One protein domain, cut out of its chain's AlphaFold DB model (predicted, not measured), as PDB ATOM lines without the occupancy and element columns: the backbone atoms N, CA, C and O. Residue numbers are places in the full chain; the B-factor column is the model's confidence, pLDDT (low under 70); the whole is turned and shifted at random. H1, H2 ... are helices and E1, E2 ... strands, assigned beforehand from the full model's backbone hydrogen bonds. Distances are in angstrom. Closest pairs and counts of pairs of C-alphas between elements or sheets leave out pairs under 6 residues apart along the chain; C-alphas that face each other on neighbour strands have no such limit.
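This is residues 9 to 82 of the 83 residues of the protein "zf-ISL3 domain-containing protein" of Cyanobacteria bacterium UBA11371 (UniProt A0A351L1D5). A long, twisted hairpin of two strands, E1 and E2, makes the length of this domain, and the short strand E3 is added beside E2 at the end where E1 begins. From there a link with no named element, residues 58 to 70, leads toward the other end, where helix H1 only grazes the sheet near the end of E1. The printed part has 74 residues with three named strands and then one named helix; the sheet's order is E1, E2, E3, antiparallel, and the class is mixed, helices and strands. The whole is loose, with a radius of gyration of the C-alphas of 15.4 A, and only just a rod, spanning 46 by 23 by 13 A.

Find C-alpha 20 at (-28.126, 23.045, -1.003); from there E1, residues 20 to 33, runs 33.6 A. E2, residues 36 to 48, runs back over 37.7 A. E3 is residues 55 to 57. H1, residues 71 to 80, covers 14.1 A and ends at C-alpha 80, at (-17.425, -11.928, 13.711).

Look first at the hairpin E1 and E2, antiparallel at 161 degrees, where N 26 and O 42 are 2.8 A apart, within hydrogen-bond range. E2 and E3 are also a hairpin, at 149 degrees, with N 56 and O 47 at 2.8 A. The three form a meander, each strand the antiparallel neighbour of the one before. H1 only grazes the sheet with residues 71 to 77; its closest C-alphas to E1 are those of Leu 31 and Tyr 73, 5.1 A apart. In H1 every O i to N i+4 pair is within hydrogen-bond range.

The two C-alphas farthest apart, those of Ser 34 and Thr 51, are 47.9 A apart. The printed part has no cut, and the link from E3 to H1 is long. Residues 80 to 82 have pLDDT under 70.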
ATOM      1  N   VAL A   9     -25.148  14.145  -7.277       90.94
ATOM      2  CA  VAL A   9     -25.837  13.682  -8.491       90.94
ATOM      3  C   VAL A   9     -27.209  13.121  -8.133       90.94
ATOM      4  O   VAL A   9     -27.329  12.261  -7.253       90.94
ATOM      5  N   TRP A  10     -28.255  13.568  -8.827       90.75
ATOM      6  CA  TRP A  10     -29.588  13.002  -8.656       90.75
ATOM      7  C   TRP A  10     -29.751  11.719  -9.466       90.75
ATOM      8  O   TRP A  10     -29.818  11.752 -10.687       90.75
ATOM      9  N   ARG A  11     -29.924  10.578  -8.795       86.25
ATOM     10  CA  ARG A  11     -30.006   9.263  -9.460       86.25
ATOM     11  C   ARG A  11     -31.155   9.079 -10.459       86.25
ATOM     12  O   ARG A  11     -31.136   8.097 -11.183       86.25
ATOM     13  N   ARG A  12     -32.176   9.946 -10.470       87.44
ATOM     14  CA  ARG A  12     -33.317   9.800 -11.400       87.44
ATOM     15  C   ARG A  12     -33.192  10.614 -12.683       87.44
ATOM     16  O   ARG A  12     -33.855  10.269 -13.645       87.44
ATOM     17  N   CYS A  13     -32.439  11.713 -12.680       88.56
ATOM     18  CA  CYS A  13     -32.253  12.534 -13.885       88.56
ATOM     19  C   CYS A  13     -30.789  12.866 -14.175       88.56
ATOM     20  O   CYS A  13     -30.526  13.717 -15.015       88.56
ATOM     21  N   GLU A  14     -29.866  12.275 -13.413       87.81
ATOM     22  CA  GLU A  14     -28.407  12.374 -13.548       87.81
ATOM     23  C   GLU A  14     -27.842  13.801 -13.499       87.81
ATOM     24  O   GLU A  14     -26.652  14.026 -13.691       87.81
ATOM     25  N   ASN A  15     -28.676  14.778 -13.138       90.62
ATOM     26  CA  ASN A  15     -28.247  16.154 -12.984       90.62
ATOM     27  C   ASN A  15     -27.424  16.321 -11.707       90.62
ATOM     28  O   ASN A  15     -27.796  15.851 -10.622       90.62
ATOM     29  N   ILE A  16     -26.323  17.050 -11.847       91.69
ATOM     30  CA  ILE A  16     -25.485  17.493 -10.741       91.69
ATOM     31  C   ILE A  16     -26.137  18.736 -10.138       91.69
ATOM     32  O   ILE A  16     -26.409  19.704 -10.844       91.69
ATOM     33  N   SER A  17     -26.366  18.731  -8.828       92.69
ATOM     34  CA  SER A  17     -26.813  19.918  -8.099       92.69
ATOM     35  C   SER A  17     -25.764  20.348  -7.087       92.69
ATOM     36  O   SER A  17     -25.263  19.530  -6.315       92.69
ATOM     37  N   SER A  18     -25.460  21.645  -7.081       92.25
ATOM     38  CA  SER A  18     -24.770  22.353  -5.995       92.25
ATOM     39  C   SER A  18     -25.736  23.150  -5.110       92.25
ATOM     40  O   SER A  18     -25.314  23.760  -4.129       92.25
ATOM     41  N   HIS A  19     -27.033  23.166  -5.442       91.31
ATOM     42  CA  HIS A  19     -28.034  23.934  -4.709       91.31
ATOM     43  C   HIS A  19     -28.433  23.185  -3.437       91.31
ATOM     44  O   HIS A  19     -29.295  22.299  -3.459       91.31
ATOM     45  N   LEU A  20     -27.786  23.544  -2.329       93.38
ATOM     46  CA  LEU A  20     -28.126  23.045  -1.003       93.38
ATOM     47  C   LEU A  20     -29.542  23.501  -0.629       93.38
ATOM     48  O   LEU A  20     -29.831  24.691  -0.588       93.38
ATOM     49  N   HIS A  21     -30.417  22.540  -0.350       92.38
ATOM     50  CA  HIS A  21     -31.785  22.785   0.089       92.38
ATOM     51  C   HIS A  21     -31.887  22.821   1.614       92.38
ATOM     52  O   HIS A  21     -32.507  23.722   2.168       92.38
ATOM     53  N   GLN A  22     -31.299  21.827   2.287       93.44
ATOM     54  CA  GLN A  22     -31.325  21.712   3.744       93.44
ATOM     55  C   GLN A  22     -30.255  20.745   4.254       93.44
ATOM     56  O   GLN A  22     -29.793  19.865   3.527       93.44
ATOM     57  N   ASN A  23     -29.908  20.884   5.530       94.19
ATOM     58  CA  ASN A  23     -29.011  19.992   6.257       94.19
ATOM     59  C   ASN A  23     -29.803  19.193   7.288       94.19
ATOM     60  O   ASN A  23     -30.625  19.762   8.004       94.19
ATOM     61  N   HIS A  24     -29.530  17.894   7.390       90.88
ATOM     62  CA  HIS A  24     -30.137  17.018   8.389       90.88
ATOM     63  C   HIS A  24     -29.064  16.244   9.139       90.88
ATOM     64  O   HIS A  24     -28.182  15.643   8.528       90.88
ATOM     65  N   TRP A  25     -29.154  16.209  10.466       94.56
ATOM     66  CA  TRP A  25     -28.272  15.370  11.268       94.56
ATOM     67  C   TRP A  25     -28.677  13.900  11.140       94.56
ATOM     68  O   TRP A  25     -29.827  13.535  11.378       94.56
ATOM     69  N   LEU A  26     -27.717  13.048  10.790       94.25
ATOM     70  CA  LEU A  26     -27.861  11.600  10.765       94.25
ATOM     71  C   LEU A  26     -26.958  10.991  11.840       94.25
ATOM     72  O   LEU A  26     -25.748  11.201  11.819       94.25
ATOM     73  N   LEU A  27     -27.543  10.207  12.746       96.88
ATOM     74  CA  LEU A  27     -26.784   9.335  13.641       96.88
ATOM     75  C   LEU A  27     -26.485   8.010  12.937       96.88
ATOM     76  O   LEU A  27     -27.391   7.365  12.398       96.88
ATOM     77  N   VAL A  28     -25.213   7.628  12.936       97.06
ATOM     78  CA  VAL A  28     -24.679   6.447  12.255       97.06
ATOM     79  C   VAL A  28     -23.929   5.588  13.265       97.06
ATOM     80  O   VAL A  28     -23.011   6.088  13.903       97.06
ATOM     81  N   GLY A  29     -24.273   4.308  13.386       96.75
ATOM     82  CA  GLY A  29     -23.489   3.354  14.176       96.75
ATOM     83  C   GLY A  29     -22.145   3.045  13.514       96.75
ATOM     84  O   GLY A  29     -22.082   2.849  12.296       96.75
ATOM     85  N   ASP A  30     -21.079   3.009  14.303       96.75
ATOM     86  CA  ASP A  30     -19.731   2.668  13.842       96.75
ATOM     87  C   ASP A  30     -19.067   1.658  14.786       96.75
ATOM     88  O   ASP A  30     -19.670   1.234  15.775       96.75
ATOM     89  N   LEU A  31     -17.837   1.257  14.457       95.75
ATOM     90  CA  LEU A  31     -17.059   0.313  15.254       95.75
ATOM     91  C   LEU A  31     -16.987   0.733  16.731       95.75
ATOM     92  O   LEU A  31     -16.757   1.913  17.021       95.75
ATOM     93  N   PRO A  32     -17.159  -0.219  17.664       94.88
ATOM     94  CA  PRO A  32     -17.014   0.074  19.075       94.88
ATOM     95  C   PRO A  32     -15.571   0.473  19.393       94.88
ATOM     96  O   PRO A  32     -14.618  -0.050  18.821       94.88
ATOM     97  N   ILE A  33     -15.408   1.380  20.353       95.19
ATOM     98  CA  ILE A  33     -14.098   1.780  20.877       95.19
ATOM     99  C   ILE A  33     -14.062   1.389  22.348       95.19
ATOM    100  O   ILE A  33     -14.947   1.773  23.113       95.19
ATOM    101  N   SER A  34     -13.060   0.597  22.744       93.62
ATOM    102  CA  SER A  34     -12.899   0.117  24.126       93.62
ATOM    103  C   SER A  34     -14.174  -0.541  24.680       93.62
ATOM    104  O   SER A  34     -14.609  -0.231  25.789       93.62
ATOM    105  N   ASN A  35     -14.797  -1.414  23.879       89.69
ATOM    106  CA  ASN A  35     -16.063  -2.103  24.178       89.69
ATOM    107  C   ASN A  35     -17.275  -1.179  24.394       89.69
ATOM    108  O   ASN A  35     -18.268  -1.586  24.994       89.69
ATOM    109  N   ARG A  36     -17.230   0.065  23.905       94.75
ATOM    110  CA  ARG A  36     -18.359   1.003  23.962       94.75
ATOM    111  C   ARG A  36     -18.924   1.246  22.573       94.75
ATOM    112  O   ARG A  36     -18.170   1.483  21.633       94.75
ATOM    113  N   THR A  37     -20.250   1.242  22.464       94.38
ATOM    114  CA  THR A  37     -20.962   1.582  21.227       94.38
ATOM    115  C   THR A  37     -20.657   3.017  20.805       94.38
ATOM    116  O   THR A  37     -20.782   3.944  21.607       94.38
ATOM    117  N   VAL A  38     -20.309   3.205  19.532       96.75
ATOM    118  CA  VAL A  38     -19.987   4.515  18.956       96.75
ATOM    119  C   VAL A  38     -21.058   4.935  17.956       96.75
ATOM    120  O   VAL A  38     -21.503   4.149  17.118       96.75
ATOM    121  N   TRP A  39     -21.439   6.211  18.031       97.38
ATOM    122  CA  TRP A  39     -22.341   6.857  17.086       97.38
ATOM    123  C   TRP A  39     -21.668   8.080  16.469       97.38
ATOM    124  O   TRP A  39     -21.236   8.990  17.175       97.38
ATOM    125  N   LEU A  40     -21.625   8.136  15.142       96.50
ATOM    126  CA  LEU A  40     -21.180   9.302  14.390       96.50
ATOM    127  C   LEU A  40     -22.373  10.223  14.134       96.50
ATOM    128  O   LEU A  40     -23.392   9.795  13.583       96.50
ATOM    129  N   LYS A  41     -22.238  11.504  14.485       96.69
ATOM    130  CA  LYS A  41     -23.200  12.549  14.119       96.69
ATOM    131  C   LYS A  41     -22.764  13.193  12.806       96.69
ATOM    132  O   LYS A  41     -21.909  14.071  12.782       96.69
ATOM    133  N   VAL A  42     -23.353  12.738  11.707       94.75
ATOM    134  CA  VAL A  42     -22.993  13.158  10.348       94.75
ATOM    135  C   VAL A  42     -23.977  14.214   9.858       94.75
ATOM    136  O   VAL A  42     -25.190  14.026   9.950       94.75
ATOM    137  N   ASN A  43     -23.474  15.320   9.306       93.31
ATOM    138  CA  ASN A  43     -24.320  16.244   8.556       93.31
ATOM    139  C   ASN A  43     -24.637  15.627   7.188       93.31
ATOM    140  O   ASN A  43     -23.731  15.415   6.384       93.31
ATOM    141  N   ARG A  44     -25.909  15.327   6.934       93.06
ATOM    142  CA  ARG A  44     -26.386  14.789   5.664       93.06
ATOM    143  C   ARG A  44     -27.121  15.874   4.892       93.06
ATOM    144  O   ARG A  44     -28.251  16.248   5.219       93.06
ATOM    145  N   ARG A  45     -26.479  16.344   3.832       93.75
ATOM    146  CA  ARG A  45     -26.968  17.415   2.967       93.75
ATOM    147  C   ARG A  45     -28.076  16.903   2.057       93.75
ATOM    148  O   ARG A  45     -27.990  15.807   1.491       93.75
ATOM    149  N   GLN A  46     -29.113  17.712   1.894       94.50
ATOM    150  CA  GLN A  46     -30.094  17.571   0.830       94.50
ATOM    151  C   GLN A  46     -29.945  18.707  -0.171       94.50
ATOM    152  O   GLN A  46     -29.843  19.872   0.201       94.50
ATOM    153  N   PHE A  47     -29.995  18.354  -1.444       94.81
ATOM    154  CA  PHE A  47     -29.921  19.247  -2.586       94.81
ATOM    155  C   PHE A  47     -31.281  19.336  -3.263       94.81
ATOM    156  O   PHE A  47     -32.084  18.408  -3.161       94.81
ATOM    157  N   LYS A  48     -31.543  20.423  -3.987       93.94
ATOM    158  CA  LYS A  48     -32.713  20.525  -4.868       93.94
ATOM    159  C   LYS A  48     -32.274  20.332  -6.314       93.94
ATOM    160  O   LYS A  48     -31.340  20.988  -6.774       93.94
ATOM    161  N   CYS A  49     -32.919  19.419  -7.037       92.56
ATOM    162  CA  CYS A  49     -32.660  19.253  -8.468       92.56
ATOM    163  C   CYS A  49     -33.244  20.444  -9.243       92.56
ATOM    164  O   CYS A  49     -34.415  20.766  -9.057       92.56
ATOM    165  N   SER A  50     -32.459  21.073 -10.118       90.50
ATOM    166  CA  SER A  50     -32.911  22.188 -10.964       90.50
ATOM    167  C   SER A  50     -33.933  21.749 -12.016       90.50
ATOM    168  O   SER A  50     -34.872  22.485 -12.303       90.50
ATOM    169  N   THR A  51     -33.809  20.533 -12.545       92.19
ATOM    170  CA  THR A  51     -34.732  19.997 -13.555       92.19
ATOM    171  C   THR A  51     -36.008  19.452 -12.921       92.19
ATOM    172  O   THR A  51     -37.112  19.844 -13.277       92.19
ATOM    173  N   CYS A  52     -35.877  18.545 -11.948       91.62
ATOM    174  CA  CYS A  52     -37.032  17.869 -11.353       91.62
ATOM    175  C   CYS A  52     -37.706  18.668 -10.234       91.62
ATOM    176  O   CYS A  52     -38.762  18.252  -9.767       91.62
ATOM    177  N   GLN A  53     -37.053  19.716  -9.717       92.06
ATOM    178  CA  GLN A  53     -37.490  20.513  -8.560       92.06
ATOM    179  C   GLN A  53     -37.708  19.715  -7.258       92.06
ATOM    180  O   GLN A  53     -38.185  20.259  -6.263       92.06
ATOM    181  N   LYS A  54     -37.308  18.436  -7.225       93.56
ATOM    182  CA  LYS A  54     -37.424  17.539  -6.066       93.56
ATOM    183  C   LYS A  54     -36.161  17.592  -5.193       93.56
ATOM    184  O   LYS A  54     -35.057  17.659  -5.747       93.56
ATOM    185  N   PRO A  55     -36.301  17.534  -3.854       93.94
ATOM    186  CA  PRO A  55     -35.165  17.432  -2.951       93.94
ATOM    187  C   PRO A  55     -34.570  16.021  -2.961       93.94
ATOM    188  O   PRO A  55     -35.281  15.028  -3.146       93.94
ATOM    189  N   PHE A  56     -33.265  15.925  -2.729       92.94
ATOM    190  CA  PHE A  56     -32.556  14.659  -2.646       92.94
ATOM    191  C   PHE A  56     -31.347  14.696  -1.731       92.94
ATOM    192  O   PHE A  56     -30.613  15.672  -1.698       92.94
ATOM    193  N   SER A  57     -31.119  13.612  -0.994       91.62
ATOM    194  CA  SER A  57     -29.962  13.509  -0.108       91.62
ATOM    195  C   SER A  57     -28.702  13.114  -0.861       91.62
ATOM    196  O   SER A  57     -28.752  12.308  -1.793       91.62
ATOM    197  N   GLU A  58     -27.565  13.604  -0.382       90.50
ATOM    198  CA  GLU A  58     -26.269  13.115  -0.827       90.50
ATOM    199  C   GLU A  58     -26.063  11.633  -0.522       90.50
ATOM    200  O   GLU A  58     -26.698  11.034   0.363       90.50
ATOM    201  N   GLN A  59     -25.113  11.061  -1.255       89.56
ATOM    202  CA  GLN A  59     -24.570   9.750  -0.964       89.56
ATOM    203  C   GLN A  59     -23.326   9.893  -0.103       89.56
ATOM    204  O   GLN A  59     -22.425  10.659  -0.426       89.56
ATOM    205  N   LEU A  60     -23.281   9.124   0.976       91.75
ATOM    206  CA  LEU A  60     -22.132   9.052   1.863       91.75
ATOM    207  C   LEU A  60     -21.372   7.773   1.516       91.75
ATOM    208  O   LEU A  60     -21.927   6.685   1.636       91.75
ATOM    209  N   TYR A  61     -20.124   7.900   1.059       92.25
ATOM    210  CA  TYR A  61     -19.330   6.780   0.527       92.25
ATOM    211  C   TYR A  61     -19.080   5.659   1.548       92.25
ATOM    212  O   TYR A  61     -18.813   4.526   1.167       92.25
ATOM    213  N   PHE A  62     -19.173   5.964   2.844       93.75
ATOM    214  CA  PHE A  62     -18.974   5.018   3.942       93.75
ATOM    215  C   PHE A  62     -20.279   4.380   4.450       93.75
ATOM    216  O   PHE A  62     -20.231   3.573   5.381       93.75
ATOM    217  N   LEU A  63     -21.435   4.729   3.863       93.50
ATOM    218  CA  LEU A  63     -22.751   4.190   4.218       93.50
ATOM    219  C   LEU A  63     -23.399   3.447   3.055       93.50
ATOM    220  O   LEU A  63     -23.397   3.902   1.911       93.50
ATOM    221  N   GLY A  64     -24.086   2.356   3.391       87.19
ATOM    222  CA  GLY A  64     -25.043   1.732   2.484       87.19
ATOM    223  C   GLY A  64     -26.248   2.621   2.207       87.19
ATOM    224  O   GLY A  64     -26.652   3.445   3.032       87.19
ATOM    225  N   ASN A  65     -26.881   2.412   1.051       82.94
ATOM    226  CA  ASN A  65     -28.123   3.100   0.726       82.94
ATOM    227  C   ASN A  65     -29.172   2.845   1.823       82.94
ATOM    228  O   ASN A  65     -29.486   1.697   2.129       82.94
ATOM    229  N   ARG A  66     -29.703   3.923   2.415       82.44
ATOM    230  CA  ARG A  66     -30.682   3.901   3.524       82.44
ATOM    231  C   ARG A  66     -30.210   3.211   4.819       82.44
ATOM    232  O   ARG A  66     -31.027   3.037   5.720       82.44
ATOM    233  N   ARG A  67     -28.928   2.859   4.956       89.69
ATOM    234  CA  ARG A  67     -28.382   2.266   6.189       89.69
ATOM    235  C   ARG A  67     -28.021   3.352   7.209       89.69
ATOM    236  O   ARG A  67     -27.667   4.468   6.833       89.69
ATOM    237  N   LYS A  68     -28.107   3.012   8.498       93.62
ATOM    238  CA  LYS A  68     -27.722   3.876   9.635       93.62
ATOM    239  C   LYS A  68     -26.457   3.372  10.341       93.62
ATOM    240  O   LYS A  68     -26.302   3.561  11.540       93.62
ATOM    241  N   TYR A  69     -25.576   2.705   9.604       95.62
ATOM    242  CA  TYR A  69     -24.300   2.204  10.100       95.62
ATOM    243  C   TYR A  69     -23.251   2.183   8.989       95.62
ATOM    244  O   TYR A  69     -23.600   2.113   7.803       95.62
ATOM    245  N   THR A  70     -21.979   2.259   9.374       96.62
ATOM    246  CA  THR A  70     -20.851   2.241   8.438       96.62
ATOM    247  C   THR A  70     -20.673   0.871   7.783       96.62
ATOM    248  O   THR A  70     -21.032  -0.165   8.348       96.62
ATOM    249  N   TYR A  71     -20.102   0.841   6.574       95.75
ATOM    250  CA  TYR A  71     -19.755  -0.427   5.919       95.75
ATOM    251  C   TYR A  71     -18.789  -1.266   6.756       95.75
ATOM    252  O   TYR A  71     -18.968  -2.476   6.835       95.75
ATOM    253  N   ARG A  72     -17.817  -0.626   7.420       95.12
ATOM    254  CA  ARG A  72     -16.871  -1.316   8.306       95.12
ATOM    255  C   ARG A  72     -17.566  -1.965   9.505       95.12
ATOM    256  O   ARG A  72     -17.251  -3.097   9.824       95.12
ATOM    257  N   TYR A  73     -18.566  -1.308  10.101       95.19
ATOM    258  CA  TYR A  73     -19.330  -1.900  11.198       95.19
ATOM    259  C   TYR A  73     -20.154  -3.103  10.732       95.19
ATOM    260  O   TYR A  73     -20.206  -4.128  11.402       95.19
ATOM    261  N   ALA A  74     -20.761  -3.006   9.545       93.38
ATOM    262  CA  ALA A  74     -21.475  -4.131   8.946       93.38
ATOM    263  C   ALA A  74     -20.549  -5.321   8.660       93.38
ATOM    264  O   ALA A  74     -20.936  -6.463   8.880       93.38
ATOM    265  N   PHE A  75     -19.344  -5.037   8.159       93.69
ATOM    266  CA  PHE A  75     -18.314  -6.036   7.905       93.69
ATOM    267  C   PHE A  75     -17.926  -6.738   9.210       93.69
ATOM    268  O   PHE A  75     -18.053  -7.954   9.291       93.69
ATOM    269  N   GLU A  76     -17.581  -5.985  10.257       91.38
ATOM    270  CA  GLU A  76     -17.210  -6.534  11.569       91.38
ATOM    271  C   GLU A  76     -18.236  -7.550  12.089       91.38
ATOM    272  O   GLU A  76     -17.869  -8.650  12.473       91.38
ATOM    273  N   ILE A  77     -19.534  -7.222  12.034       86.88
ATOM    274  CA  ILE A  77     -20.605  -8.107  12.522       86.88
ATOM    275  C   ILE A  77     -20.684  -9.399  11.702       86.88
ATOM    276  O   ILE A  77     -20.792 -10.484  12.268       86.88
ATOM    277  N   VAL A  78     -20.658  -9.291  10.372       79.69
ATOM    278  CA  VAL A  78     -20.793 -10.453   9.481       79.69
ATOM    279  C   VAL A  78     -19.611 -11.408   9.660       79.69
ATOM    280  O   VAL A  78     -19.815 -12.615   9.809       79.69
ATOM    281  N   PHE A  79     -18.389 -10.880   9.714       73.00
ATOM    282  CA  PHE A  79     -17.182 -11.694   9.870       73.00
ATOM    283  C   PHE A  79     -16.992 -12.203  11.309       73.00
ATOM    284  O   PHE A  79     -16.585 -13.346  11.493       73.00
ATOM    285  N   ALA A  80     -17.394 -11.439  12.329       69.75
ATOM    286  CA  ALA A  80     -17.425 -11.928  13.711       69.75
ATOM    287  C   ALA A  80     -18.460 -13.045  13.929       69.75
ATOM    288  O   ALA A  80     -18.280 -13.868  14.814       69.75
ATOM    289  N   SER A  81     -19.536 -13.098  13.133       60.81
ATOM    290  CA  SER A  81     -20.562 -14.153  13.238       60.81
ATOM    291  C   SER A  81     -20.216 -15.463  12.516       60.81
ATOM    292  O   SER A  81     -20.988 -16.416  12.581       60.81
ATOM    293  N   SER A  82     -19.090 -15.501  11.799       57.69
ATOM    294  CA  SER A  82     -18.631 -16.656  11.012       57.69
ATOM    295  C   SER A  82     -17.338 -17.290  11.548       57.69
ATOM    296  O   SER A  82     -16.777 -18.163  10.887       57.69
TER     297      SER A  82